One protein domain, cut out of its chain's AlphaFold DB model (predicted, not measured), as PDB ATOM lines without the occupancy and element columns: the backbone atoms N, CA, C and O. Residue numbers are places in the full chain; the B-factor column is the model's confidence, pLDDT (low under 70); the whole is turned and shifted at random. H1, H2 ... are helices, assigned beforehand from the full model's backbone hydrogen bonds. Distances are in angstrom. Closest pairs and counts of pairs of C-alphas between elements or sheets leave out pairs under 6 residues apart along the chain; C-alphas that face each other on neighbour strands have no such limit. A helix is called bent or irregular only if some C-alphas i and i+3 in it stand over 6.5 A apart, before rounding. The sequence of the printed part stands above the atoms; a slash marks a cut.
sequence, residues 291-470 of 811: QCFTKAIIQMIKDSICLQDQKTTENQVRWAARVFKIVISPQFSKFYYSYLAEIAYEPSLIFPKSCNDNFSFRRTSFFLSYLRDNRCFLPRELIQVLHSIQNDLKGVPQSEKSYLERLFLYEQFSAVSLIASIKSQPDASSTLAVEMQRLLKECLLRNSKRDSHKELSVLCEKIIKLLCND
ATOM      1  N   GLN A 291     295.871 459.163 429.563       82.06
ATOM      2  CA  GLN A 291     295.966 460.334 430.436       82.06
ATOM      3  C   GLN A 291     294.938 460.298 431.570       82.06
ATOM      4  O   GLN A 291     295.295 460.511 432.728       82.06
ATOM      5  N   CYS A 292     293.672 460.028 431.256       82.50
ATOM      6  CA  CYS A 292     292.596 459.954 432.240       82.50
ATOM      7  C   CYS A 292     292.842 458.838 433.256       82.50
ATOM      8  O   CYS A 292     292.779 459.069 434.463       82.50
ATOM      9  N   PHE A 293     293.220 457.655 432.773       90.69
ATOM     10  CA  PHE A 293     293.590 456.534 433.625       90.69
ATOM     11  C   PHE A 293     294.811 456.852 434.501       90.69
ATOM     12  O   PHE A 293     294.800 456.594 435.702       90.69
ATOM     13  N   THR A 294     295.848 457.472 433.933       90.94
ATOM     14  CA  THR A 294     297.062 457.854 434.673       90.94
ATOM     15  C   THR A 294     296.743 458.857 435.778       90.94
ATOM     16  O   THR A 294     297.206 458.692 436.905       90.94
ATOM     17  N   LYS A 295     295.893 459.854 435.501       89.62
ATOM     18  CA  LYS A 295     295.410 460.801 436.518       89.62
ATOM     19  C   LYS A 295     294.629 460.098 437.629       89.62
ATOM     20  O   LYS A 295     294.847 460.418 438.793       89.62
ATOM     21  N   ALA A 296     293.768 459.137 437.290       92.38
ATOM     22  CA  ALA A 296     293.032 458.343 438.274       92.38
ATOM     23  C   ALA A 296     293.966 457.508 439.169       92.38
ATOM     24  O   ALA A 296     293.792 457.484 440.384       92.38
ATOM     25  N   ILE A 297     294.997 456.878 438.596       93.25
ATOM     26  CA  ILE A 297     296.010 456.125 439.354       93.25
ATOM     27  C   ILE A 297     296.816 457.043 440.276       93.25
ATOM     28  O   ILE A 297     297.008 456.718 441.445       93.25
ATOM     29  N   ILE A 298     297.245 458.207 439.784       91.19
ATOM     30  CA  ILE A 298     297.928 459.217 440.601       91.19
ATOM     31  C   ILE A 298     297.047 459.644 441.779       91.19
ATOM     32  O   ILE A 298     297.521 459.688 442.913       91.19
ATOM     33  N   GLN A 299     295.770 459.939 441.521       91.38
ATOM     34  CA  GLN A 299     294.831 460.338 442.565       91.38
ATOM     35  C   GLN A 299     294.628 459.216 443.588       91.38
ATOM     36  O   GLN A 299     294.714 459.464 444.785       91.38
ATOM     37  N   MET A 300     294.482 457.969 443.137       90.12
ATOM     38  CA  MET A 300     294.370 456.814 444.026       90.12
ATOM     39  C   MET A 300     295.596 456.663 444.937       90.12
ATOM     40  O   MET A 300     295.441 456.408 446.130       90.12
ATOM     41  N   ILE A 301     296.813 456.824 444.407       88.69
ATOM     42  CA  ILE A 301     298.043 456.739 445.209       88.69
ATOM     43  C   ILE A 301     298.077 457.861 446.255       88.69
ATOM     44  O   ILE A 301     298.386 457.593 447.415       88.69
ATOM     45  N   LYS A 302     297.696 459.089 445.878       87.31
ATOM     46  CA  LYS A 302     297.579 460.226 446.808       87.31
ATOM     47  C   LYS A 302     296.605 459.915 447.947       87.31
ATOM     48  O   LYS A 302     296.974 460.043 449.112       87.31
ATOM     49  N   ASP A 303     295.417 459.413 447.620       85.56
ATOM     50  CA  ASP A 303     294.374 459.078 448.598       85.56
ATOM     51  C   ASP A 303     294.750 457.892 449.502       85.56
ATOM     52  O   ASP A 303     294.234 457.769 450.616       85.56
ATOM     53  N   SER A 304     295.621 456.998 449.022       82.50
ATOM     54  CA  SER A 304     296.107 455.839 449.781       82.50
ATOM     55  C   SER A 304     297.034 456.274 450.915       82.50
ATOM     56  O   SER A 304     296.938 455.774 452.029       82.50
ATOM     57  N   ILE A 305     297.900 457.253 450.656       78.69
ATOM     58  CA  ILE A 305     298.921 457.702 451.611       78.69
ATOM     59  C   ILE A 305     298.306 458.499 452.768       78.69
ATOM     60  O   ILE A 305     298.805 458.460 453.891       78.69
ATOM     61  N   CYS A 306     297.163 459.148 452.540       72.94
ATOM     62  CA  CYS A 306     296.412 459.826 453.594       72.94
ATOM     63  C   CYS A 306     295.850 458.880 454.679       72.94
ATOM     64  O   CYS A 306     295.404 459.369 455.712       72.94
ATOM     65  N   LEU A 307     295.861 457.553 454.482       67.62
ATOM     66  CA  LEU A 307     295.245 456.581 455.399       67.62
ATOM     67  C   LEU A 307     296.077 456.234 456.650       67.62
ATOM     68  O   LEU A 307     295.584 455.484 457.487       67.62
ATOM     69  N   GLN A 308     297.304 456.749 456.795       63.69
ATOM     70  CA  GLN A 308     298.232 456.532 457.931       63.69
ATOM     71  C   GLN A 308     298.611 455.066 458.276       63.69
ATOM     72  O   GLN A 308     299.530 454.859 459.063       63.69
ATOM     73  N   ASP A 309     297.996 454.045 457.667       80.00
ATOM     74  CA  ASP A 309     298.425 452.641 457.758       80.00
ATOM     75  C   ASP A 309     299.327 452.250 456.578       80.00
ATOM     76  O   ASP A 309     298.869 452.014 455.455       80.00
ATOM     77  N   GLN A 310     300.619 452.100 456.866       78.19
ATOM     78  CA  GLN A 310     301.652 451.746 455.893       78.19
ATOM     79  C   GLN A 310     301.339 450.446 455.128       78.19
ATOM     80  O   GLN A 310     301.586 450.361 453.924       78.19
ATOM     81  N   LYS A 311     300.753 449.434 455.783       82.00
ATOM     82  CA  LYS A 311     300.475 448.135 455.143       82.00
ATOM     83  C   LYS A 311     299.328 448.235 454.139       82.00
ATOM     84  O   LYS A 311     299.375 447.612 453.075       82.00
ATOM     85  N   THR A 312     298.301 449.014 454.465       80.75
ATOM     86  CA  THR A 312     297.174 449.266 453.562       80.75
ATOM     87  C   THR A 312     297.609 450.109 452.366       80.75
ATOM     88  O   THR A 312     297.306 449.733 451.229       80.75
ATOM     89  N   THR A 313     298.410 451.155 452.593       82.56
ATOM     90  CA  THR A 313     299.004 451.981 451.531       82.56
ATOM     91  C   THR A 313     299.828 451.138 450.561       82.56
ATOM     92  O   THR A 313     299.624 451.206 449.348       82.56
ATOM     93  N   GLU A 314     300.706 450.265 451.067       85.12
ATOM     94  CA  GLU A 314     301.493 449.362 450.222       85.12
ATOM     95  C   GLU A 314     300.626 448.472 449.330       85.12
ATOM     96  O   GLU A 314     300.920 448.292 448.146       85.12
ATOM     97  N   ASN A 315     299.566 447.882 449.886       86.69
ATOM     98  CA  ASN A 315     298.713 446.971 449.130       86.69
ATOM     99  C   ASN A 315     297.910 447.706 448.050       86.69
ATOM    100  O   ASN A 315     297.777 447.182 446.941       86.69
ATOM    101  N   GLN A 316     297.438 448.921 448.342       86.19
ATOM    102  CA  GLN A 316     296.756 449.775 447.369       86.19
ATOM    103  C   GLN A 316     297.699 450.188 446.239       86.19
ATOM    104  O   GLN A 316     297.338 450.058 445.071       86.19
ATOM    105  N   VAL A 317     298.936 450.583 446.556       87.50
ATOM    106  CA  VAL A 317     299.947 450.943 445.550       87.50
ATOM    107  C   VAL A 317     300.344 449.736 444.698       87.50
ATOM    108  O   VAL A 317     300.416 449.856 443.475       87.50
ATOM    109  N   ARG A 318     300.527 448.545 445.292       88.06
ATOM    110  CA  ARG A 318     300.778 447.307 444.526       88.06
ATOM    111  C   ARG A 318     299.623 446.978 443.588       88.06
ATOM    112  O   ARG A 318     299.850 446.607 442.438       88.06
ATOM    113  N   TRP A 319     298.384 447.086 444.060       86.88
ATOM    114  CA  TRP A 319     297.221 446.817 443.223       86.88
ATOM    115  C   TRP A 319     297.081 447.851 442.100       86.88
ATOM    116  O   TRP A 319     296.948 447.456 440.941       86.88
ATOM    117  N   ALA A 320     297.244 449.143 442.400       88.88
ATOM    118  CA  ALA A 320     297.264 450.214 441.405       88.88
ATOM    119  C   ALA A 320     298.343 449.969 440.339       88.88
ATOM    120  O   ALA A 320     298.064 450.077 439.148       88.88
ATOM    121  N   ALA A 321     299.545 449.546 440.740       85.50
ATOM    122  CA  ALA A 321     300.623 449.204 439.817       85.50
ATOM    123  C   ALA A 321     300.269 448.015 438.902       85.50
ATOM    124  O   ALA A 321     300.599 448.035 437.714       85.50
ATOM    125  N   ARG A 322     299.559 446.999 439.412       81.75
ATOM    126  CA  ARG A 322     299.096 445.848 438.612       81.75
ATOM    127  C   ARG A 322     298.010 446.230 437.617       81.75
ATOM    128  O   ARG A 322     298.084 445.814 436.463       81.75
ATOM    129  N   VAL A 323     297.024 447.023 438.036       82.44
ATOM    130  CA  VAL A 323     295.996 447.545 437.124       82.44
ATOM    131  C   VAL A 323     296.659 448.426 436.069       82.44
ATOM    132  O   VAL A 323     296.411 448.247 434.878       82.44
ATOM    133  N   PHE A 324     297.584 449.297 436.481       86.56
ATOM    134  CA  PHE A 324     298.336 450.165 435.581       86.56
ATOM    135  C   PHE A 324     299.073 449.386 434.501       86.56
ATOM    136  O   PHE A 324     298.949 449.690 433.316       86.56
ATOM    137  N   LYS A 325     299.757 448.318 434.902       77.31
ATOM    138  CA  LYS A 325     300.437 447.407 433.989       77.31
ATOM    139  C   LYS A 325     299.495 446.793 432.961       77.31
ATOM    140  O   LYS A 325     299.879 446.684 431.806       77.31
ATOM    141  N   ILE A 326     298.279 446.403 433.349       69.44
ATOM    142  CA  ILE A 326     297.291 445.815 432.430       69.44
ATOM    143  C   ILE A 326     296.821 446.862 431.414       69.44
ATOM    144  O   ILE A 326     296.853 446.597 430.213       69.44
ATOM    145  N   VAL A 327     296.436 448.057 431.874       70.19
ATOM    146  CA  VAL A 327     295.897 449.117 431.003       70.19
ATOM    147  C   VAL A 327     296.965 449.699 430.079       70.19
ATOM    148  O   VAL A 327     296.690 449.957 428.915       70.19
ATOM    149  N   ILE A 328     298.192 449.878 430.567       73.94
ATOM    150  CA  ILE A 328     299.306 450.461 429.803       73.94
ATOM    151  C   ILE A 328     300.153 449.376 429.113       73.94
ATOM    152  O   ILE A 328     301.081 449.693 428.366       73.94
ATOM    153  N   SER A 329     299.814 448.087 429.273       66.12
ATOM    154  CA  SER A 329     300.533 446.966 428.641       66.12
ATOM    155  C   SER A 329     300.780 447.139 427.138       66.12
ATOM    156  O   SER A 329     301.895 446.821 426.714       66.12
ATOM    157  N   PRO A 330     299.861 447.708 426.321       59.69
ATOM    158  CA  PRO A 330     300.140 447.906 424.901       59.69
ATOM    159  C   PRO A 330     301.329 448.842 424.658       59.69
ATOM    160  O   PRO A 330     302.081 448.628 423.712       59.69
ATOM    161  N   GLN A 331     301.557 449.829 425.530       65.56
ATOM    162  CA  GLN A 331     302.696 450.751 425.430       65.56
ATOM    163  C   GLN A 331     303.997 450.101 425.912       65.56
ATOM    164  O   GLN A 331     305.051 450.283 425.307       65.56
ATOM    165  N   PHE A 332     303.924 449.282 426.964       62.97
ATOM    166  CA  PHE A 332     305.073 448.509 427.437       62.97
ATOM    167  C   PHE A 332     305.493 447.394 426.474       62.97
ATOM    168  O   PHE A 332     306.644 446.964 426.515       62.97
ATOM    169  N   SER A 333     304.596 446.920 425.608       55.88
ATOM    170  CA  SER A 333     304.867 445.804 424.695       55.88
ATOM    171  C   SER A 333     306.078 446.069 423.791       55.88
ATOM    172  O   SER A 333     306.954 445.216 423.685       55.88
ATOM    173  N   LYS A 334     306.212 447.274 423.219       55.03
ATOM    174  CA  LYS A 334     307.371 447.639 422.389       55.03
ATOM    175  C   LYS A 334     308.665 447.627 423.201       55.03
ATOM    176  O   LYS A 334     309.670 447.116 422.707       55.03
ATOM    177  N   PHE A 335     308.614 448.134 424.438       61.81
ATOM    178  CA  PHE A 335     309.751 448.130 425.354       61.81
ATOM    179  C   PHE A 335     310.180 446.696 425.691       61.81
ATOM    180  O   PHE A 335     311.329 446.314 425.493       61.81
ATOM    181  N   TYR A 336     309.239 445.860 426.126       61.00
ATOM    182  CA  TYR A 336     309.544 444.488 426.497       61.00
ATOM    183  C   TYR A 336     309.981 443.634 425.303       61.00
ATOM    184  O   TYR A 336     310.950 442.897 425.416       61.00
ATOM    185  N   TYR A 337     309.333 443.727 424.145       54.44
ATOM    186  CA  TYR A 337     309.605 442.800 423.044       54.44
ATOM    187  C   TYR A 337     310.785 443.175 422.157       54.44
ATOM    188  O   TYR A 337     311.444 442.262 421.654       54.44
ATOM    189  N   SER A 338     311.058 444.468 421.978       56.19
ATOM    190  CA  SER A 338     312.224 444.916 421.207       56.19
ATOM    191  C   SER A 338     313.495 444.773 422.040       56.19
ATOM    192  O   SER A 338     314.497 444.280 421.543       56.19
ATOM    193  N   TYR A 339     313.427 445.097 423.336       57.94
ATOM    194  CA  TYR A 339     314.631 445.276 424.146       57.94
ATOM    195  C   TYR A 339     314.914 444.140 425.133       57.94
ATOM    196  O   TYR A 339     316.074 443.779 425.311       57.94
ATOM    197  N   LEU A 340     313.900 443.471 425.715       55.53
ATOM    198  CA  LEU A 340     314.184 442.227 426.456       55.53
ATOM    199  C   LEU A 340     314.612 441.098 425.519       55.53
ATOM    200  O   LEU A 340     315.287 440.180 425.969       55.53
ATOM    201  N   ALA A 341     314.235 441.149 424.236       53.88
ATOM    202  CA  ALA A 341     314.755 440.212 423.249       53.88
ATOM    203  C   ALA A 341     316.266 440.395 423.070       53.88
ATOM    204  O   ALA A 341     316.984 439.408 423.148       53.88
ATOM    205  N   GLU A 342     316.762 441.625 422.927       57.03
ATOM    206  CA  GLU A 342     318.207 441.895 422.871       57.03
ATOM    207  C   GLU A 342     318.921 441.390 424.132       57.03
ATOM    208  O   GLU A 342     319.881 440.633 424.034       57.03
ATOM    209  N   ILE A 343     318.360 441.656 425.317       58.84
ATOM    210  CA  ILE A 343     318.891 441.131 426.584       58.84
ATOM    211  C   ILE A 343     318.867 439.595 426.617       58.84
ATOM    212  O   ILE A 343     319.787 438.969 427.139       58.84
ATOM    213  N   ALA A 344     317.823 438.954 426.085       54.84
ATOM    214  CA  ALA A 344     317.702 437.498 426.019       54.84
ATOM    215  C   ALA A 344     318.735 436.867 425.070       54.84
ATOM    216  O   ALA A 344     319.285 435.819 425.413       54.84
ATOM    217  N   TYR A 345     319.009 437.521 423.936       54.53
ATOM    218  CA  TYR A 345     319.900 437.057 422.870       54.53
ATOM    219  C   TYR A 345     321.362 437.504 423.016       54.53
ATOM    220  O   TYR A 345     322.181 437.084 422.202       54.53
ATOM    221  N   GLU A 346     321.702 438.293 424.040       58.84
ATOM    222  CA  GLU A 346     323.072 438.728 424.335       58.84
ATOM    223  C   GLU A 346     324.036 437.512 424.395       58.84
ATOM    224  O   GLU A 346     323.978 436.720 425.347       58.84
ATOM    225  N   PRO A 347     324.936 437.328 423.402       52.69
ATOM    226  CA  PRO A 347     325.749 436.111 423.261       52.69
ATOM    227  C   PRO A 347     326.748 435.907 424.406       52.69
ATOM    228  O   PRO A 347     327.142 434.785 424.714       52.69
ATOM    229  N   SER A 348     327.139 436.991 425.076       52.62
ATOM    230  CA  SER A 348     328.008 436.965 426.258       52.62
ATOM    231  C   SER A 348     327.304 436.430 427.515       52.62
ATOM    232  O   SER A 348     327.950 436.154 428.527       52.62
ATOM    233  N   LEU A 349     325.981 436.256 427.452       54.12
ATOM    234  CA  LEU A 349     325.127 435.798 428.539       54.12
ATOM    235  C   LEU A 349     324.394 434.494 428.173       54.12
ATOM    236  O   LEU A 349     323.280 434.279 428.646       54.12
ATOM    237  N   ILE A 350     324.959 433.624 427.328       56.00
ATOM    238  CA  ILE A 350     324.361 432.314 427.002       56.00
ATOM    239  C   ILE A 350     324.146 431.497 428.284       56.00
ATOM    240  O   ILE A 350     325.032 431.420 429.131       56.00
ATOM    241  N   PHE A 351     322.953 430.907 428.419       55.50
ATOM    242  CA  PHE A 351     322.480 430.198 429.610       55.50
ATOM    243  C   PHE A 351     323.446 429.081 430.048       55.50
ATOM    244  O   PHE A 351     323.518 428.045 429.380       55.50
ATOM    245  N   PRO A 352     324.157 429.225 431.181       55.06
ATOM    246  CA  PRO A 352     324.813 428.087 431.796       55.06
ATOM    247  C   PRO A 352     323.746 427.101 432.289       55.06
ATOM    248  O   PRO A 352     322.678 427.499 432.753       55.06
ATOM    249  N   LYS A 353     324.046 425.796 432.226       51.47
ATOM    250  CA  LYS A 353     323.155 424.729 432.727       51.47
ATOM    251  C   LYS A 353     322.833 424.860 434.226       51.47
ATOM    252  O   LYS A 353     321.872 424.256 434.687       51.47
ATOM    253  N   SER A 354     323.607 425.651 434.974       55.22
ATOM    254  CA  SER A 354     323.347 426.028 436.364       55.22
ATOM    255  C   SER A 354     323.282 427.553 436.506       55.22
ATOM    256  O   SER A 354     324.207 428.278 436.137       55.22
ATOM    257  N   CYS A 355     322.173 428.057 437.052       59.19
ATOM    258  CA  CYS A 355     322.001 429.475 437.350       59.19
ATOM    259  C   CYS A 355     322.810 429.824 438.613       59.19
ATOM    260  O   CYS A 355     322.425 429.442 439.713       59.19
ATOM    261  N   ASN A 356     323.950 430.508 438.466       66.81
ATOM    262  CA  ASN A 356     324.732 431.040 439.592       66.81
ATOM    263  C   ASN A 356     324.306 432.495 439.889       66.81
ATOM    264  O   ASN A 356     324.044 433.251 438.952       66.81
ATOM    265  N   ASP A 357     324.308 432.907 441.163       66.38
ATOM    266  CA  ASP A 357     324.059 434.281 441.636       66.38
ATOM    267  C   ASP A 357     324.828 435.329 440.805       66.38
ATOM    268  O   ASP A 357     324.266 436.352 440.414       66.38
ATOM    269  N   ASN A 358     326.088 435.050 440.444       73.31
ATOM    270  CA  ASN A 358     326.914 435.949 439.623       73.31
ATOM    271  C   ASN A 358     326.372 436.164 438.200       73.31
ATOM    272  O   ASN A 358     326.540 437.239 437.618       73.31
ATOM    273  N   PHE A 359     325.729 435.154 437.619       70.62
ATOM    274  CA  PHE A 359     325.155 435.243 436.281       70.62
ATOM    275  C   PHE A 359     323.844 436.039 436.299       70.62
ATOM    276  O   PHE A 359     323.663 436.954 435.492       70.62
ATOM    277  N   SER A 360     322.981 435.775 437.283       71.75
ATOM    278  CA  SER A 360     321.765 436.560 437.538       71.75
ATOM    279  C   SER A 360     322.093 438.021 437.850       71.75
ATOM    280  O   SER A 360     321.406 438.927 437.372       71.75
ATOM    281  N   PHE A 361     323.183 438.265 438.584       76.50
ATOM    282  CA  PHE A 361     323.704 439.598 438.867       76.50
ATOM    283  C   PHE A 361     324.104 440.344 437.591       76.50
ATOM    284  O   PHE A 361     323.612 441.445 437.352       76.50
ATOM    285  N   ARG A 362     324.937 439.737 436.732       75.75
ATOM    286  CA  ARG A 362     325.358 440.342 435.454       75.75
ATOM    287  C   ARG A 362     324.169 440.638 434.541       75.75
ATOM    288  O   ARG A 362     324.083 441.736 434.004       75.75
ATOM    289  N   ARG A 363     323.220 439.705 434.425       73.31
ATOM    290  CA  ARG A 363     321.973 439.880 433.658       73.31
ATOM    291  C   ARG A 363     321.105 441.017 434.206       73.31
ATOM    292  O   ARG A 363     320.592 441.821 433.433       73.31
ATOM    293  N   THR A 364     320.960 441.110 435.528       76.75
ATOM    294  CA  THR A 364     320.191 442.185 436.180       76.75
ATOM    295  C   THR A 364     320.883 443.538 436.012       76.75
ATOM    296  O   THR A 364     320.228 444.522 435.680       76.75
ATOM    297  N   SER A 365     322.210 443.584 436.160       79.12
ATOM    298  CA  SER A 365     323.031 444.774 435.900       79.12
ATOM    299  C   SER A 365     322.905 445.257 434.457       79.12
ATOM    300  O   SER A 365     322.700 446.447 434.210       79.12
ATOM    301  N   PHE A 366     322.962 444.325 433.501       77.25
ATOM    302  CA  PHE A 366     322.778 444.615 432.086       77.25
ATOM    303  C   PHE A 366     321.376 445.163 431.811       77.25
ATOM    304  O   PHE A 366     321.254 446.220 431.205       77.25
ATOM    305  N   PHE A 367     320.325 444.529 432.343       77.12
ATOM    306  CA  PHE A 367     318.949 445.027 432.229       77.12
ATOM    307  C   PHE A 367     318.788 446.453 432.778       77.12
ATOM    308  O   PHE A 367     318.166 447.292 432.130       77.12
ATOM    309  N   LEU A 368     319.358 446.753 433.948       78.31
ATOM    310  CA  LEU A 368     319.268 448.082 434.558       78.31
ATOM    311  C   LEU A 368     320.074 449.133 433.784       78.31
ATOM    312  O   LEU A 368     319.577 450.231 433.543       78.31
ATOM    313  N   SER A 369     321.290 448.801 433.352       81.12
ATOM    314  CA  SER A 369     322.089 449.684 432.490       81.12
ATOM    315  C   SER A 369     321.353 449.970 431.180       81.12
ATOM    316  O   SER A 369     321.236 451.119 430.768       81.12
ATOM    317  N   TYR A 370     320.748 448.941 430.589       76.19
ATOM    318  CA  TYR A 370     319.953 449.068 429.376       76.19
ATOM    319  C   TYR A 370     318.714 449.949 429.591       76.19
ATOM    320  O   TYR A 370     318.426 450.814 428.766       76.19
ATOM    321  N   LEU A 371     318.006 449.788 430.717       77.69
ATOM    322  CA  LEU A 371     316.875 450.634 431.119       77.69
ATOM    323  C   LEU A 371     317.279 452.112 431.242       77.69
ATOM    324  O   LEU A 371     316.529 452.988 430.819       77.69
ATOM    325  N   ARG A 372     318.460 452.393 431.807       81.94
ATOM    326  CA  ARG A 372     319.010 453.753 431.941       81.94
ATOM    327  C   ARG A 372     319.217 454.416 430.580       81.94
ATOM    328  O   ARG A 372     318.838 455.578 430.388       81.94
ATOM    329  N   ASP A 373     319.820 453.671 429.661       79.75
ATOM    330  CA  ASP A 373     320.254 454.172 428.359       79.75
ATOM    331  C   ASP A 373     319.067 454.272 427.378       79.75
ATOM    332  O   ASP A 373     319.017 455.181 426.553       79.75
ATOM    333  N   ASN A 374     318.039 453.434 427.561       74.31
ATOM    334  CA  ASN A 374     316.841 453.349 426.716       74.31
ATOM    335  C   ASN A 374     315.563 453.874 427.395       74.31
ATOM    336  O   ASN A 374     314.444 453.526 427.010       74.31
ATOM    337  N   ARG A 375     315.699 454.739 428.408       75.56
ATOM    338  CA  ARG A 375     314.561 455.273 429.179       75.56
ATOM    339  C   ARG A 375     313.527 456.031 428.342       75.56
ATOM    340  O   ARG A 375     312.357 456.057 428.707       75.56
ATOM    341  N   CYS A 376     313.927 456.599 427.201       73.50
ATOM    342  CA  CYS A 376     313.032 457.291 426.267       73.50
ATOM    343  C   CYS A 376     311.969 456.371 425.636       73.50
ATOM    344  O   CYS A 376     310.976 456.866 425.105       73.50
ATOM    345  N   PHE A 377     312.158 455.050 425.714       72.56
ATOM    346  CA  PHE A 377     311.210 454.048 425.230       72.56
ATOM    347  C   PHE A 377     310.234 453.556 426.304       72.56
ATOM    348  O   PHE A 377     309.350 452.753 426.000       72.56
ATOM    349  N   LEU A 378     310.372 454.012 427.554       76.12
ATOM    350  CA  LEU A 378     309.381 453.734 428.585       76.12
ATOM    351  C   LEU A 378     308.093 454.528 428.320       76.12
ATOM    352  O   LEU A 378     308.155 455.652 427.812       76.12
ATOM    353  N   PRO A 379     306.917 453.990 428.693       79.69
ATOM    354  CA  PRO A 379     305.667 454.730 428.585       79.69
ATOM    355  C   PRO A 379     305.741 456.044 429.365       79.69
ATOM    356  O   PRO A 379     306.119 456.063 430.540       79.69
ATOM    357  N   ARG A 380     305.339 457.148 428.731       83.88
ATOM    358  CA  ARG A 380     305.331 458.479 429.366       83.88
ATOM    359  C   ARG A 380     304.408 458.512 430.582       83.88
ATOM    360  O   ARG A 380     304.664 459.239 431.534       83.88
ATOM    361  N   GLU A 381     303.367 457.689 430.571       87.12
ATOM    362  CA  GLU A 381     302.444 457.480 431.679       87.12
ATOM    363  C   GLU A 381     303.161 456.942 432.926       87.12
ATOM    364  O   GLU A 381     302.851 457.362 434.037       87.12
ATOM    365  N   LEU A 382     304.150 456.050 432.765       87.75
ATOM    366  CA  LEU A 382     304.941 455.542 433.893       87.75
ATOM    367  C   LEU A 382     305.758 456.676 434.520       87.75
ATOM    368  O   LEU A 382     305.760 456.834 435.739       87.75
ATOM    369  N   ILE A 383     306.410 457.480 433.678       87.81
ATOM    370  CA  ILE A 383     307.194 458.647 434.103       87.81
ATOM    371  C   ILE A 383     306.299 459.643 434.851       87.81
ATOM    372  O   ILE A 383     306.674 460.130 435.914       87.81
ATOM    373  N   GLN A 384     305.079 459.883 434.359       87.88
ATOM    374  CA  GLN A 384     304.094 460.748 435.017       87.88
ATOM    375  C   GLN A 384     303.718 460.265 436.422       87.88
ATOM    376  O   GLN A 384     303.654 461.082 437.341       87.88
ATOM    377  N   VAL A 385     303.477 458.961 436.605       90.25
ATOM    378  CA  VAL A 385     303.164 458.408 437.932       90.25
ATOM    379  C   VAL A 385     304.350 458.583 438.878       90.25
ATOM    380  O   VAL A 385     304.169 459.104 439.975       90.25
ATOM    381  N   LEU A 386     305.560 458.211 438.450       89.38
ATOM    382  CA  LEU A 386     306.769 458.316 439.277       89.38
ATOM    383  C   LEU A 386     307.076 459.771 439.666       89.38
ATOM    384  O   LEU A 386     307.268 460.066 440.844       89.38
ATOM    385  N   HIS A 387     307.018 460.693 438.701       88.56
ATOM    386  CA  HIS A 387     307.180 462.125 438.948       88.56
ATOM    387  C   HIS A 387     306.131 462.650 439.941       88.56
ATOM    388  O   HIS A 387     306.448 463.460 440.811       88.56
ATOM    389  N   SER A 388     304.874 462.202 439.838       88.12
ATOM    390  CA  SER A 388     303.814 462.631 440.757       88.12
ATOM    391  C   SER A 388     304.017 462.100 442.180       88.12
ATOM    392  O   SER A 388     303.808 462.850 443.135       88.12
ATOM    393  N   ILE A 389     304.494 460.858 442.345       86.50
ATOM    394  CA  ILE A 389     304.867 460.321 443.664       86.50
ATOM    395  C   ILE A 389     305.981 461.183 444.283       86.50
ATOM    396  O   ILE A 389     305.882 461.592 445.442       86.50
ATOM    397  N   GLN A 390     307.003 461.549 443.509       84.75
ATOM    398  CA  GLN A 390     308.103 462.351 444.038       84.75
ATOM    399  C   GLN A 390     307.658 463.772 444.432       84.75
ATOM    400  O   GLN A 390     307.930 464.244 445.545       84.75
ATOM    401  N   ASN A 391     306.949 464.454 443.527       82.44
ATOM    402  CA  ASN A 391     306.784 465.907 443.578       82.44
ATOM    403  C   ASN A 391     305.435 466.374 444.140       82.44
ATOM    404  O   ASN A 391     305.379 467.412 444.801       82.44
ATOM    405  N   ASP A 392     304.356 465.615 443.947       79.44
ATOM    406  CA  ASP A 392     303.010 466.083 444.304       79.44
ATOM    407  C   ASP A 392     302.584 465.688 445.727       79.44
ATOM    408  O   ASP A 392     301.620 466.238 446.265       79.44
ATOM    409  N   LEU A 393     303.288 464.743 446.353       75.69
ATOM    410  CA  LEU A 393     302.998 464.256 447.703       75.69
ATOM    411  C   LEU A 393     303.596 465.179 448.776       75.69
ATOM    412  O   LEU A 393     304.654 464.910 449.345       75.69
ATOM    413  N   LYS A 394     302.951 466.314 449.048       71.50
ATOM    414  CA  LYS A 394     303.387 467.238 450.112       71.50
ATOM    415  C   LYS A 394     303.174 466.609 451.498       71.50
ATOM    416  O   LYS A 394     302.130 466.023 451.748       71.50
ATOM    417  N   GLY A 395     304.156 466.738 452.394       70.50
ATOM    418  CA  GLY A 395     304.072 466.248 453.782       70.50
ATOM    419  C   GLY A 395     304.476 464.783 454.008       70.50
ATOM    420  O   GLY A 395     304.593 464.371 455.156       70.50
ATOM    421  N   VAL A 396     304.748 464.015 452.948       79.88
ATOM    422  CA  VAL A 396     305.231 462.624 453.042       79.88
ATOM    423  C   VAL A 396     306.766 462.607 453.132       79.88
ATOM    424  O   VAL A 396     307.408 463.283 452.316       79.88
ATOM    425  N   PRO A 397     307.384 461.851 454.063       83.31
ATOM    426  CA  PRO A 397     308.837 461.729 454.156       83.31
ATOM    427  C   PRO A 397     309.475 461.267 452.840       83.31
ATOM    428  O   PRO A 397     308.968 460.373 452.161       83.31
ATOM    429  N   GLN A 398     310.639 461.824 452.492       81.69
ATOM    430  CA  GLN A 398     311.340 461.478 451.245       81.69
ATOM    431  C   GLN A 398     311.703 459.984 451.159       81.69
ATOM    432  O   GLN A 398     311.725 459.412 450.068       81.69
ATOM    433  N   SER A 399     311.966 459.343 452.301       80.69
ATOM    434  CA  SER A 399     312.215 457.901 452.396       80.69
ATOM    435  C   SER A 399     311.000 457.072 451.975       80.69
ATOM    436  O   SER A 399     311.156 456.083 451.260       80.69
ATOM    437  N   GLU A 400     309.796 457.497 452.360       80.81
ATOM    438  CA  GLU A 400     308.541 456.828 452.017       80.81
ATOM    439  C   GLU A 400     308.190 457.029 450.540       80.81
ATOM    440  O   GLU A 400     307.880 456.060 449.851       80.81
ATOM    441  N   LYS A 401     308.363 458.244 450.002       83.69
ATOM    442  CA  LYS A 401     308.210 458.501 448.557       83.69
ATOM    443  C   LYS A 401     309.131 457.622 447.714       83.69
ATOM    444  O   LYS A 401     308.669 456.926 446.815       83.69
ATOM    445  N   SER A 402     310.415 457.589 448.076       83.19
ATOM    446  CA  SER A 402     311.423 456.741 447.428       83.19
ATOM    447  C   SER A 402     311.038 455.261 447.488       83.19
ATOM    448  O   SER A 402     311.238 454.523 446.525       83.19
ATOM    449  N   TYR A 403     310.465 454.802 448.602       84.69
ATOM    450  CA  TYR A 403     309.983 453.429 448.713       84.69
ATOM    451  C   TYR A 403     308.783 453.152 447.793       84.69
ATOM    452  O   TYR A 403     308.775 452.135 447.101       84.69
ATOM    453  N   LEU A 404     307.806 454.060 447.722       84.00
ATOM    454  CA  LEU A 404     306.633 453.913 446.853       84.00
ATOM    455  C   LEU A 404     306.995 453.955 445.360       84.00
ATOM    456  O   LEU A 404     306.460 453.159 444.588       84.00
ATOM    457  N   GLU A 405     307.937 454.812 444.959       87.44
ATOM    458  CA  GLU A 405     308.499 454.842 443.600       87.44
ATOM    459  C   GLU A 405     309.112 453.485 443.230       87.44
ATOM    460  O   GLU A 405     308.782 452.898 442.195       87.44
ATOM    461  N   ARG A 406     309.963 452.943 444.113       85.75
ATOM    462  CA  ARG A 406     310.599 451.632 443.921       85.75
ATOM    463  C   ARG A 406     309.580 450.499 443.886       85.75
ATOM    464  O   ARG A 406     309.713 449.589 443.069       85.75
ATOM    465  N   LEU A 407     308.559 450.558 444.740       84.88
ATOM    466  CA  LEU A 407     307.468 449.589 444.789       84.88
ATOM    467  C   LEU A 407     306.668 449.571 443.491       84.88
ATOM    468  O   LEU A 407     306.442 448.501 442.922       84.88
ATOM    469  N   PHE A 408     306.287 450.747 442.997       86.19
ATOM    470  CA  PHE A 408     305.543 450.875 441.752       86.19
ATOM    471  C   PHE A 408     306.363 450.363 440.561       86.19
ATOM    472  O   PHE A 408     305.860 449.579 439.753       86.19
ATOM    473  N   LEU A 409     307.646 450.740 440.489       84.62
ATOM    474  CA  LEU A 409     308.561 450.321 439.427       84.62
ATOM    475  C   LEU A 409     308.835 448.809 439.450       84.62
ATOM    476  O   LEU A 409     308.826 448.159 438.402       84.62
ATOM    477  N   TYR A 410     309.026 448.234 440.640       84.12
ATOM    478  CA  TYR A 410     309.188 446.793 440.817       84.12
ATOM    479  C   TYR A 410     307.977 446.024 440.276       84.12
ATOM    480  O   TYR A 410     308.147 445.056 439.538       84.12
ATOM    481  N   GLU A 411     306.750 446.456 440.582       82.25
ATOM    482  CA  GLU A 411     305.540 445.787 440.086       82.25
ATOM    483  C   GLU A 411     305.428 445.863 438.550       82.25
ATOM    484  O   GLU A 411     305.009 444.881 437.922       82.25
ATOM    485  N   GLN A 412     305.896 446.947 437.913       80.12
ATOM    486  CA  GLN A 412     305.983 447.001 436.448       80.12
ATOM    487  C   GLN A 412     306.945 445.929 435.917       80.12
ATOM    488  O   GLN A 412     306.544 445.064 435.135       80.12
ATOM    489  N   PHE A 413     308.183 445.891 436.415       73.81
ATOM    490  CA  PHE A 413     309.213 444.966 435.925       73.81
ATOM    491  C   PHE A 413     309.119 443.537 436.468       73.81
ATOM    492  O   PHE A 413     309.782 442.639 435.959       73.81
ATOM    493  N   SER A 414     308.216 443.267 437.407       69.38
ATOM    494  CA  SER A 414     307.976 441.921 437.939       69.38
ATOM    495  C   SER A 414     307.513 440.892 436.891       69.38
ATOM    496  O   SER A 414     307.562 439.702 437.173       69.38
ATOM    497  N   ALA A 415     307.081 441.318 435.688       57.88
ATOM    498  CA  ALA A 415     306.723 440.407 434.582       57.88
ATOM    499  C   ALA A 415     307.861 440.145 433.590       57.88
ATOM    500  O   ALA A 415     307.655 439.408 432.628       57.88
ATOM    501  N   VAL A 416     309.058 440.697 433.811       55.28
ATOM    502  CA  VAL A 416     310.245 440.346 433.013       55.28
ATOM    503  C   VAL A 416     310.467 438.821 433.030       55.28
ATOM    504  O   VAL A 416     310.864 438.250 432.019       55.28
ATOM    505  N   SER A 417     310.082 438.149 434.123       50.06
ATOM    506  CA  SER A 417     310.102 436.691 434.263       50.06
ATOM    507  C   SER A 417     309.142 435.947 433.322       50.06
ATOM    508  O   SER A 417     309.513 434.925 432.749       50.06
ATOM    509  N   LEU A 418     307.934 436.480 433.110       47.84
ATOM    510  CA  LEU A 418     306.924 435.918 432.204       47.84
ATOM    511  C   LEU A 418     307.310 436.096 430.725       47.84
ATOM    512  O   LEU A 418     306.905 435.312 429.879       47.84
ATOM    513  N   ILE A 419     308.077 437.139 430.400       48.62
ATOM    514  CA  ILE A 419     308.465 437.462 429.017       48.62
ATOM    515  C   ILE A 419     309.738 436.704 428.613       48.62
ATOM    516  O   ILE A 419     309.855 436.261 427.470       48.62
ATOM    517  N   ALA A 420     310.656 436.475 429.558       46.62
ATOM    518  CA  ALA A 420     311.843 435.644 429.351       46.62
ATOM    519  C   ALA A 420     311.496 434.175 429.022       46.62
ATOM    520  O   ALA A 420     312.165 433.559 428.188       46.62
ATOM    521  N   SER A 421     310.418 433.634 429.605       43.84
ATOM    522  CA  SER A 421     309.963 432.253 429.376       43.84
ATOM    523  C   SER A 421     309.270 432.031 428.024       43.84
ATOM    524  O   SER A 421     309.207 430.903 427.548       43.84
ATOM    525  N   ILE A 422     308.780 433.091 427.366       44.31
ATOM    526  CA  ILE A 422     308.058 432.994 426.084       44.31
ATOM    527  C   ILE A 422     309.015 432.829 424.885       44.31
ATOM    528  O   ILE A 422     308.610 432.298 423.852       44.31
ATOM    529  N   LYS A 423     310.282 433.258 424.998       43.97
ATOM    530  CA  LYS A 423     311.250 433.262 423.877       43.97
ATOM    531  C   LYS A 423     312.437 432.299 424.018       43.97
ATOM    532  O   LYS A 423     313.177 432.151 423.050       43.97
ATOM    533  N   SER A 424     312.645 431.649 425.162       42.81
ATOM    534  CA  SER A 424     313.815 430.783 425.396       42.81
ATOM    535  C   SER A 424     313.419 429.406 425.937       42.81
ATOM    536  O   SER A 424     312.303 429.235 426.421       42.81
ATOM    537  N   GLN A 425     314.297 428.403 425.788       48.12
ATOM    538  CA  GLN A 425     314.028 427.017 426.198       48.12
ATOM    539  C   GLN A 425     313.408 426.954 427.615       48.12
ATOM    540  O   GLN A 425     313.883 427.651 428.517       48.12
ATOM    541  N   PRO A 426     312.344 426.157 427.821       49.31
ATOM    542  CA  PRO A 426     311.406 426.331 428.936       49.31
ATOM    543  C   PRO A 426     312.006 426.137 430.341       49.31
ATOM    544  O   PRO A 426     311.553 426.789 431.279       49.31
ATOM    545  N   ASP A 427     313.058 425.326 430.499       50.75
ATOM    546  CA  ASP A 427     313.532 424.943 431.837       50.75
ATOM    547  C   ASP A 427     314.576 425.916 432.422       50.75
ATOM    548  O   ASP A 427     314.384 426.428 433.525       50.75
ATOM    549  N   ALA A 428     315.632 426.279 431.679       48.72
ATOM    550  CA  ALA A 428     316.683 427.198 432.157       48.72
ATOM    551  C   ALA A 428     316.233 428.674 432.221       48.72
ATOM    552  O   ALA A 428     316.759 429.469 433.007       48.72
ATOM    553  N   SER A 429     315.242 429.045 431.406       56.09
ATOM    554  CA  SER A 429     314.682 430.399 431.354       56.09
ATOM    555  C   SER A 429     313.827 430.736 432.573       56.09
ATOM    556  O   SER A 429     313.856 431.872 433.043       56.09
ATOM    557  N   SER A 430     313.132 429.740 433.131       58.44
ATOM    558  CA  SER A 430     312.268 429.899 434.302       58.44
ATOM    559  C   SER A 430     313.062 430.168 435.588       58.44
ATOM    560  O   SER A 430     312.715 431.072 436.347       58.44
ATOM    561  N   THR A 431     314.177 429.461 435.808       61.91
ATOM    562  CA  THR A 431     315.031 429.645 436.994       61.91
ATOM    563  C   THR A 431     315.739 430.999 436.974       61.91
ATOM    564  O   THR A 431     315.720 431.714 437.972       61.91
ATOM    565  N   LEU A 432     316.291 431.406 435.824       60.78
ATOM    566  CA  LEU A 432     316.925 432.721 435.673       60.78
ATOM    567  C   LEU A 432     315.920 433.865 435.859       60.78
ATOM    568  O   LEU A 432     316.225 434.864 436.503       60.78
ATOM    569  N   ALA A 433     314.718 433.716 435.308       64.50
ATOM    570  CA  ALA A 433     313.628 434.673 435.442       64.50
ATOM    571  C   ALA A 433     313.226 434.903 436.909       64.50
ATOM    572  O   ALA A 433     313.076 436.050 437.341       64.50
ATOM    573  N   VAL A 434     313.089 433.820 437.678       69.00
ATOM    574  CA  VAL A 434     312.818 433.871 439.121       69.00
ATOM    575  C   VAL A 434     313.966 434.556 439.862       69.00
ATOM    576  O   VAL A 434     313.724 435.398 440.727       69.00
ATOM    577  N   GLU A 435     315.209 434.272 439.480       69.94
ATOM    578  CA  GLU A 435     316.393 434.801 440.153       69.94
ATOM    579  C   GLU A 435     316.652 436.284 439.850       69.94
ATOM    580  O   GLU A 435     316.957 437.066 440.749       69.94
ATOM    581  N   MET A 436     316.431 436.721 438.608       70.06
ATOM    582  CA  MET A 436     316.425 438.142 438.243       70.06
ATOM    583  C   MET A 436     315.312 438.897 438.975       70.06
ATOM    584  O   MET A 436     315.527 440.006 439.461       70.06
ATOM    585  N   GLN A 437     314.127 438.294 439.109       74.06
ATOM    586  CA  GLN A 437     313.033 438.885 439.878       74.06
ATOM    587  C   GLN A 437     313.377 438.978 441.373       74.06
ATOM    588  O   GLN A 437     313.069 439.994 442.003       74.06
ATOM    589  N   ARG A 438     314.056 437.967 441.937       79.12
ATOM    590  CA  ARG A 438     314.580 437.993 443.311       79.12
ATOM    591  C   ARG A 438     315.572 439.138 443.498       79.12
ATOM    592  O   ARG A 438     315.403 439.923 444.429       79.12
ATOM    593  N   LEU A 439     316.550 439.278 442.603       74.62
ATOM    594  CA  LEU A 439     317.549 440.347 442.666       74.62
ATOM    595  C   LEU A 439     316.929 441.734 442.483       74.62
ATOM    596  O   LEU A 439     317.243 442.637 443.252       74.62
ATOM    597  N   LEU A 440     315.993 441.911 441.546       75.94
ATOM    598  CA  LEU A 440     315.250 443.168 441.391       75.94
ATOM    599  C   LEU A 440     314.458 443.513 442.654       75.94
ATOM    600  O   LEU A 440     314.475 444.662 443.089       75.94
ATOM    601  N   LYS A 441     313.807 442.526 443.281       81.38
ATOM    602  CA  LYS A 441     313.109 442.713 444.560       81.38
ATOM    603  C   LYS A 441     314.076 443.129 445.665       81.38
ATOM    604  O   LYS A 441     313.757 444.013 446.455       81.38
ATOM    605  N   GLU A 442     315.245 442.498 445.726       76.56
ATOM    606  CA  GLU A 442     316.283 442.823 446.701       76.56
ATOM    607  C   GLU A 442     316.927 444.183 446.466       76.56
ATOM    608  O   GLU A 442     317.280 444.813 447.444       76.56
ATOM    609  N   CYS A 443     317.058 444.653 445.226       74.75
ATOM    610  CA  CYS A 443     317.669 445.954 444.928       74.75
ATOM    611  C   CYS A 443     316.665 447.111 445.015       74.75
ATOM    612  O   CYS A 443     317.041 448.232 445.346       74.75
ATOM    613  N   LEU A 444     315.389 446.866 444.696       73.62
ATOM    614  CA  LEU A 444     314.348 447.897 444.716       73.62
ATOM    615  C   LEU A 444     313.653 448.000 446.078       73.62
ATOM    616  O   LEU A 444     313.326 449.103 446.493       73.62
ATOM    617  N   LEU A 445     313.417 446.895 446.795       74.69
ATOM    618  CA  LEU A 445     312.556 446.907 447.992       74.69
ATOM    619  C   LEU A 445     313.268 446.574 449.302       74.69
ATOM    620  O   LEU A 445     312.676 446.748 450.365       74.69
ATOM    621  N   ARG A 446     314.498 446.057 449.264       66.12
ATOM    622  CA  ARG A 446     315.249 445.680 450.468       66.12
ATOM    623  C   ARG A 446     316.614 446.361 450.459       66.12
ATOM    624  O   ARG A 446     317.194 446.595 449.412       66.12
ATOM    625  N   ASN A 447     317.160 446.658 451.631       61.47
ATOM    626  CA  ASN A 447     318.572 447.019 451.723       61.47
ATOM    627  C   ASN A 447     319.374 445.720 451.700       61.47
ATOM    628  O   ASN A 447     319.347 444.954 452.668       61.47
ATOM    629  N   SER A 448     320.039 445.426 450.582       58.69
ATOM    630  CA  SER A 448     320.878 444.234 450.514       58.69
ATOM    631  C   SER A 448     322.111 444.375 451.408       58.69
ATOM    632  O   SER A 448     322.777 445.410 451.428       58.69
ATOM    633  N   LYS A 449     322.436 443.298 452.132       58.94
ATOM    634  CA  LYS A 449     323.651 443.202 452.952       58.94
ATOM    635  C   LYS A 449     324.896 442.826 452.137       58.94
ATOM    636  O   LYS A 449     325.999 443.010 452.635       58.94
ATOM    637  N   ARG A 450     324.734 442.311 450.911       69.12
ATOM    638  CA  ARG A 450     325.847 441.907 450.029       69.12
ATOM    639  C   ARG A 450     326.347 443.100 449.215       69.12
ATOM    640  O   ARG A 450     325.535 443.791 448.605       69.12
ATOM    641  N   ASP A 451     327.662 443.303 449.163       63.53
ATOM    642  CA  ASP A 451     328.270 444.475 448.514       63.53
ATOM    643  C   ASP A 451     327.961 444.573 447.015       63.53
ATOM    644  O   ASP A 451     327.623 445.652 446.539       63.53
ATOM    645  N   SER A 452     327.920 443.449 446.292       62.69
ATOM    646  CA  SER A 452     327.524 443.432 444.878       62.69
ATOM    647  C   SER A 452     326.104 443.977 444.666       62.69
ATOM    648  O   SER A 452     325.861 444.811 443.800       62.69
ATOM    649  N   HIS A 453     325.141 443.594 445.505       72.56
ATOM    650  CA  HIS A 453     323.757 444.071 445.390       72.56
ATOM    651  C   HIS A 453     323.617 445.559 445.767       72.56
ATOM    652  O   HIS A 453     322.672 446.210 445.318       72.56
ATOM    653  N   LYS A 454     324.545 446.120 446.561       74.25
ATOM    654  CA  LYS A 454     324.576 447.566 446.841       74.25
ATOM    655  C   LYS A 454     324.874 448.360 445.570       74.25
ATOM    656  O   LYS A 454     324.243 449.390 445.358       74.25
ATOM    657  N   GLU A 455     325.748 447.866 444.692       76.00
ATOM    658  CA  GLU A 455     326.029 448.514 443.401       76.00
ATOM    659  C   GLU A 455     324.778 448.589 442.514       76.00
ATOM    660  O   GLU A 455     324.463 449.646 441.966       76.00
ATOM    661  N   LEU A 456     324.009 447.496 442.434       75.56
ATOM    662  CA  LEU A 456     322.731 447.476 441.711       75.56
ATOM    663  C   LEU A 456     321.693 448.400 442.348       75.56
ATOM    664  O   LEU A 456     320.973 449.089 441.630       75.56
ATOM    665  N   SER A 457     321.627 448.454 443.681       77.75
ATOM    666  CA  SER A 457     320.747 449.382 444.397       77.75
ATOM    667  C   SER A 457     321.082 450.840 444.066       77.75
ATOM    668  O   SER A 457     320.184 451.626 443.767       77.75
ATOM    669  N   VAL A 458     322.370 451.203 444.045       81.75
ATOM    670  CA  VAL A 458     322.830 452.547 443.653       81.75
ATOM    671  C   VAL A 458     322.483 452.844 442.190       81.75
ATOM    672  O   VAL A 458     322.070 453.959 441.865       81.75
ATOM    673  N   LEU A 459     322.622 451.863 441.293       79.38
ATOM    674  CA  LEU A 459     322.231 452.010 439.889       79.38
ATOM    675  C   LEU A 459     320.716 452.230 439.741       79.38
ATOM    676  O   LEU A 459     320.309 453.149 439.030       79.38
ATOM    677  N   CYS A 460     319.889 451.459 440.451       79.75
ATOM    678  CA  CYS A 460     318.435 451.642 440.497       79.75
ATOM    679  C   CYS A 460     318.050 453.045 440.975       79.75
ATOM    680  O   CYS A 460     317.220 453.699 440.351       79.75
ATOM    681  N   GLU A 461     318.673 453.537 442.048       81.00
ATOM    682  CA  GLU A 461     318.418 454.887 442.560       81.00
ATOM    683  C   GLU A 461     318.761 455.974 441.541       81.00
ATOM    684  O   GLU A 461     318.005 456.934 441.382       81.00
ATOM    685  N   LYS A 462     319.877 455.820 440.819       83.00
ATOM    686  CA  LYS A 462     320.250 456.737 439.734       83.00
ATOM    687  C   LYS A 462     319.214 456.720 438.612       83.00
ATOM    688  O   LYS A 462     318.842 457.784 438.130       83.00
ATOM    689  N   ILE A 463     318.729 455.540 438.222       82.50
ATOM    690  CA  ILE A 463     317.702 455.400 437.182       82.50
ATOM    691  C   ILE A 463     316.396 456.056 437.622       82.50
ATOM    692  O   ILE A 463     315.841 456.838 436.863       82.50
ATOM    693  N   ILE A 464     315.926 455.797 438.844       82.06
ATOM    694  CA  ILE A 464     314.686 456.393 439.360       82.06
ATOM    695  C   ILE A 464     314.794 457.918 439.371       82.06
ATOM    696  O   ILE A 464     313.923 458.587 438.830       82.06
ATOM    697  N   LYS A 465     315.903 458.476 439.877       83.56
ATOM    698  CA  LYS A 465     316.138 459.928 439.840       83.56
ATOM    699  C   LYS A 465     316.133 460.486 438.416       83.56
ATOM    700  O   LYS A 465     315.583 461.556 438.195       83.56
ATOM    701  N   LEU A 466     316.730 459.777 437.455       84.00
ATOM    702  CA  LEU A 466     316.698 460.180 436.046       84.00
ATOM    703  C   LEU A 466     315.269 460.181 435.495       84.00
ATOM    704  O   LEU A 466     314.870 461.160 434.876       84.00
ATOM    705  N   LEU A 467     314.497 459.123 435.758       81.62
ATOM    706  CA  LEU A 467     313.115 459.003 435.297       81.62
ATOM    707  C   LEU A 467     312.215 460.079 435.901       81.62
ATOM    708  O   LEU A 467     311.411 460.664 435.189       81.62
ATOM    709  N   CYS A 468     312.347 460.366 437.193       79.38
ATOM    710  CA  CYS A 468     311.495 461.356 437.840       79.38
ATOM    711  C   CYS A 468     311.887 462.809 437.520       79.38
ATOM    712  O   CYS A 468     311.061 463.703 437.684       79.38
ATOM    713  N   ASN A 469     313.113 463.060 437.049       77.69
ATOM    714  CA  ASN A 469     313.547 464.386 436.599       77.69
ATOM    715  C   ASN A 469     313.093 464.719 435.165       77.69
ATOM    716  O   ASN A 469     313.120 465.889 434.774       77.69
ATOM    717  N   ASP A 470     312.670 463.724 434.380       70.75
ATOM    718  CA  ASP A 470     312.124 463.953 433.044       70.75
ATOM    719  C   ASP A 470     310.755 464.648 433.164       70.75
ATOM    720  O   ASP A 470     309.794 464.101 433.710       70.75
TER     721      ASP A 470
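AT A GLANCE: This is residues 291 to 470 of the 811 residues of a protein of Schizosaccharomyces japonicus (strain yFS275 / FY16936) (UniProt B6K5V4). At one end an up-and-down bundle of H1, H2a, H4 and H5 stands together, each running against the one before; the bent helix H2 turns out of it, and its second arm H2b joins H3, H6 and H7 in a more crossed group at the other end. H8 runs from H3 and H7 to H4. The printed part has 180 residues, with eight named helices, H1 to H8, and no named strand: all helix. It is compact, with a radius of gyration of the C-alphas of 16.4 A, and spans 49 by 37 by 27 A.

HOW THE PARTS SIT: Start at H1, residues 291 to 305. H2, residues 310 to 345, was assigned as one helix by its hydrogen bonds but is bent: C-alphas 327 and 330 are 7.5 A apart, and its arms H2a, residues 310 to 327, and H2b, residues 330 to 345, are about perpendicular at 89 degrees. H1 and H2a form a hairpin; their closest C-alphas, Ser 304 and Thr 313, are 5.1 A apart. H2b, with residues 340 to 343 alone, touches H3, residues 357 to 373, closest at C-alphas Ile 343 and Phe 367, 6.9 A. H4, residues 380 to 392, and H5, residues 398 to 413, form a hairpin, closest at C-alphas Leu 386 and Glu 405, 5.8 A. So do H6, residues 416 to 423, and H7, residues 426 to 445, at Ser 417 and Ala 433, 4.2 A. H8, residues 451 to 469, touches H4 with residues 467 to 469 alone. Each O i to N i+4 pair is within hydrogen-bond range in H1, H2a, H3, H4 and H5, against 8 of 12 in H2b, 14 of 16 in H7, 14 of 15 in H8 and 1 of 4 in H6, where 2 of 5 O i to N i+3 pairs are.

IN THESE COORDINATES: Find C-alpha 291 at (295.966, 460.334, 430.436), where H1 begins; H7 measures 28.1 A, and H8 ends at C-alpha 469, (313.547, 464.386, 436.599).

THE WHOLE: The printed part has no cut; the H2 to H3 link is long, and 61 residues have pLDDT under 70, among them 329 to 357.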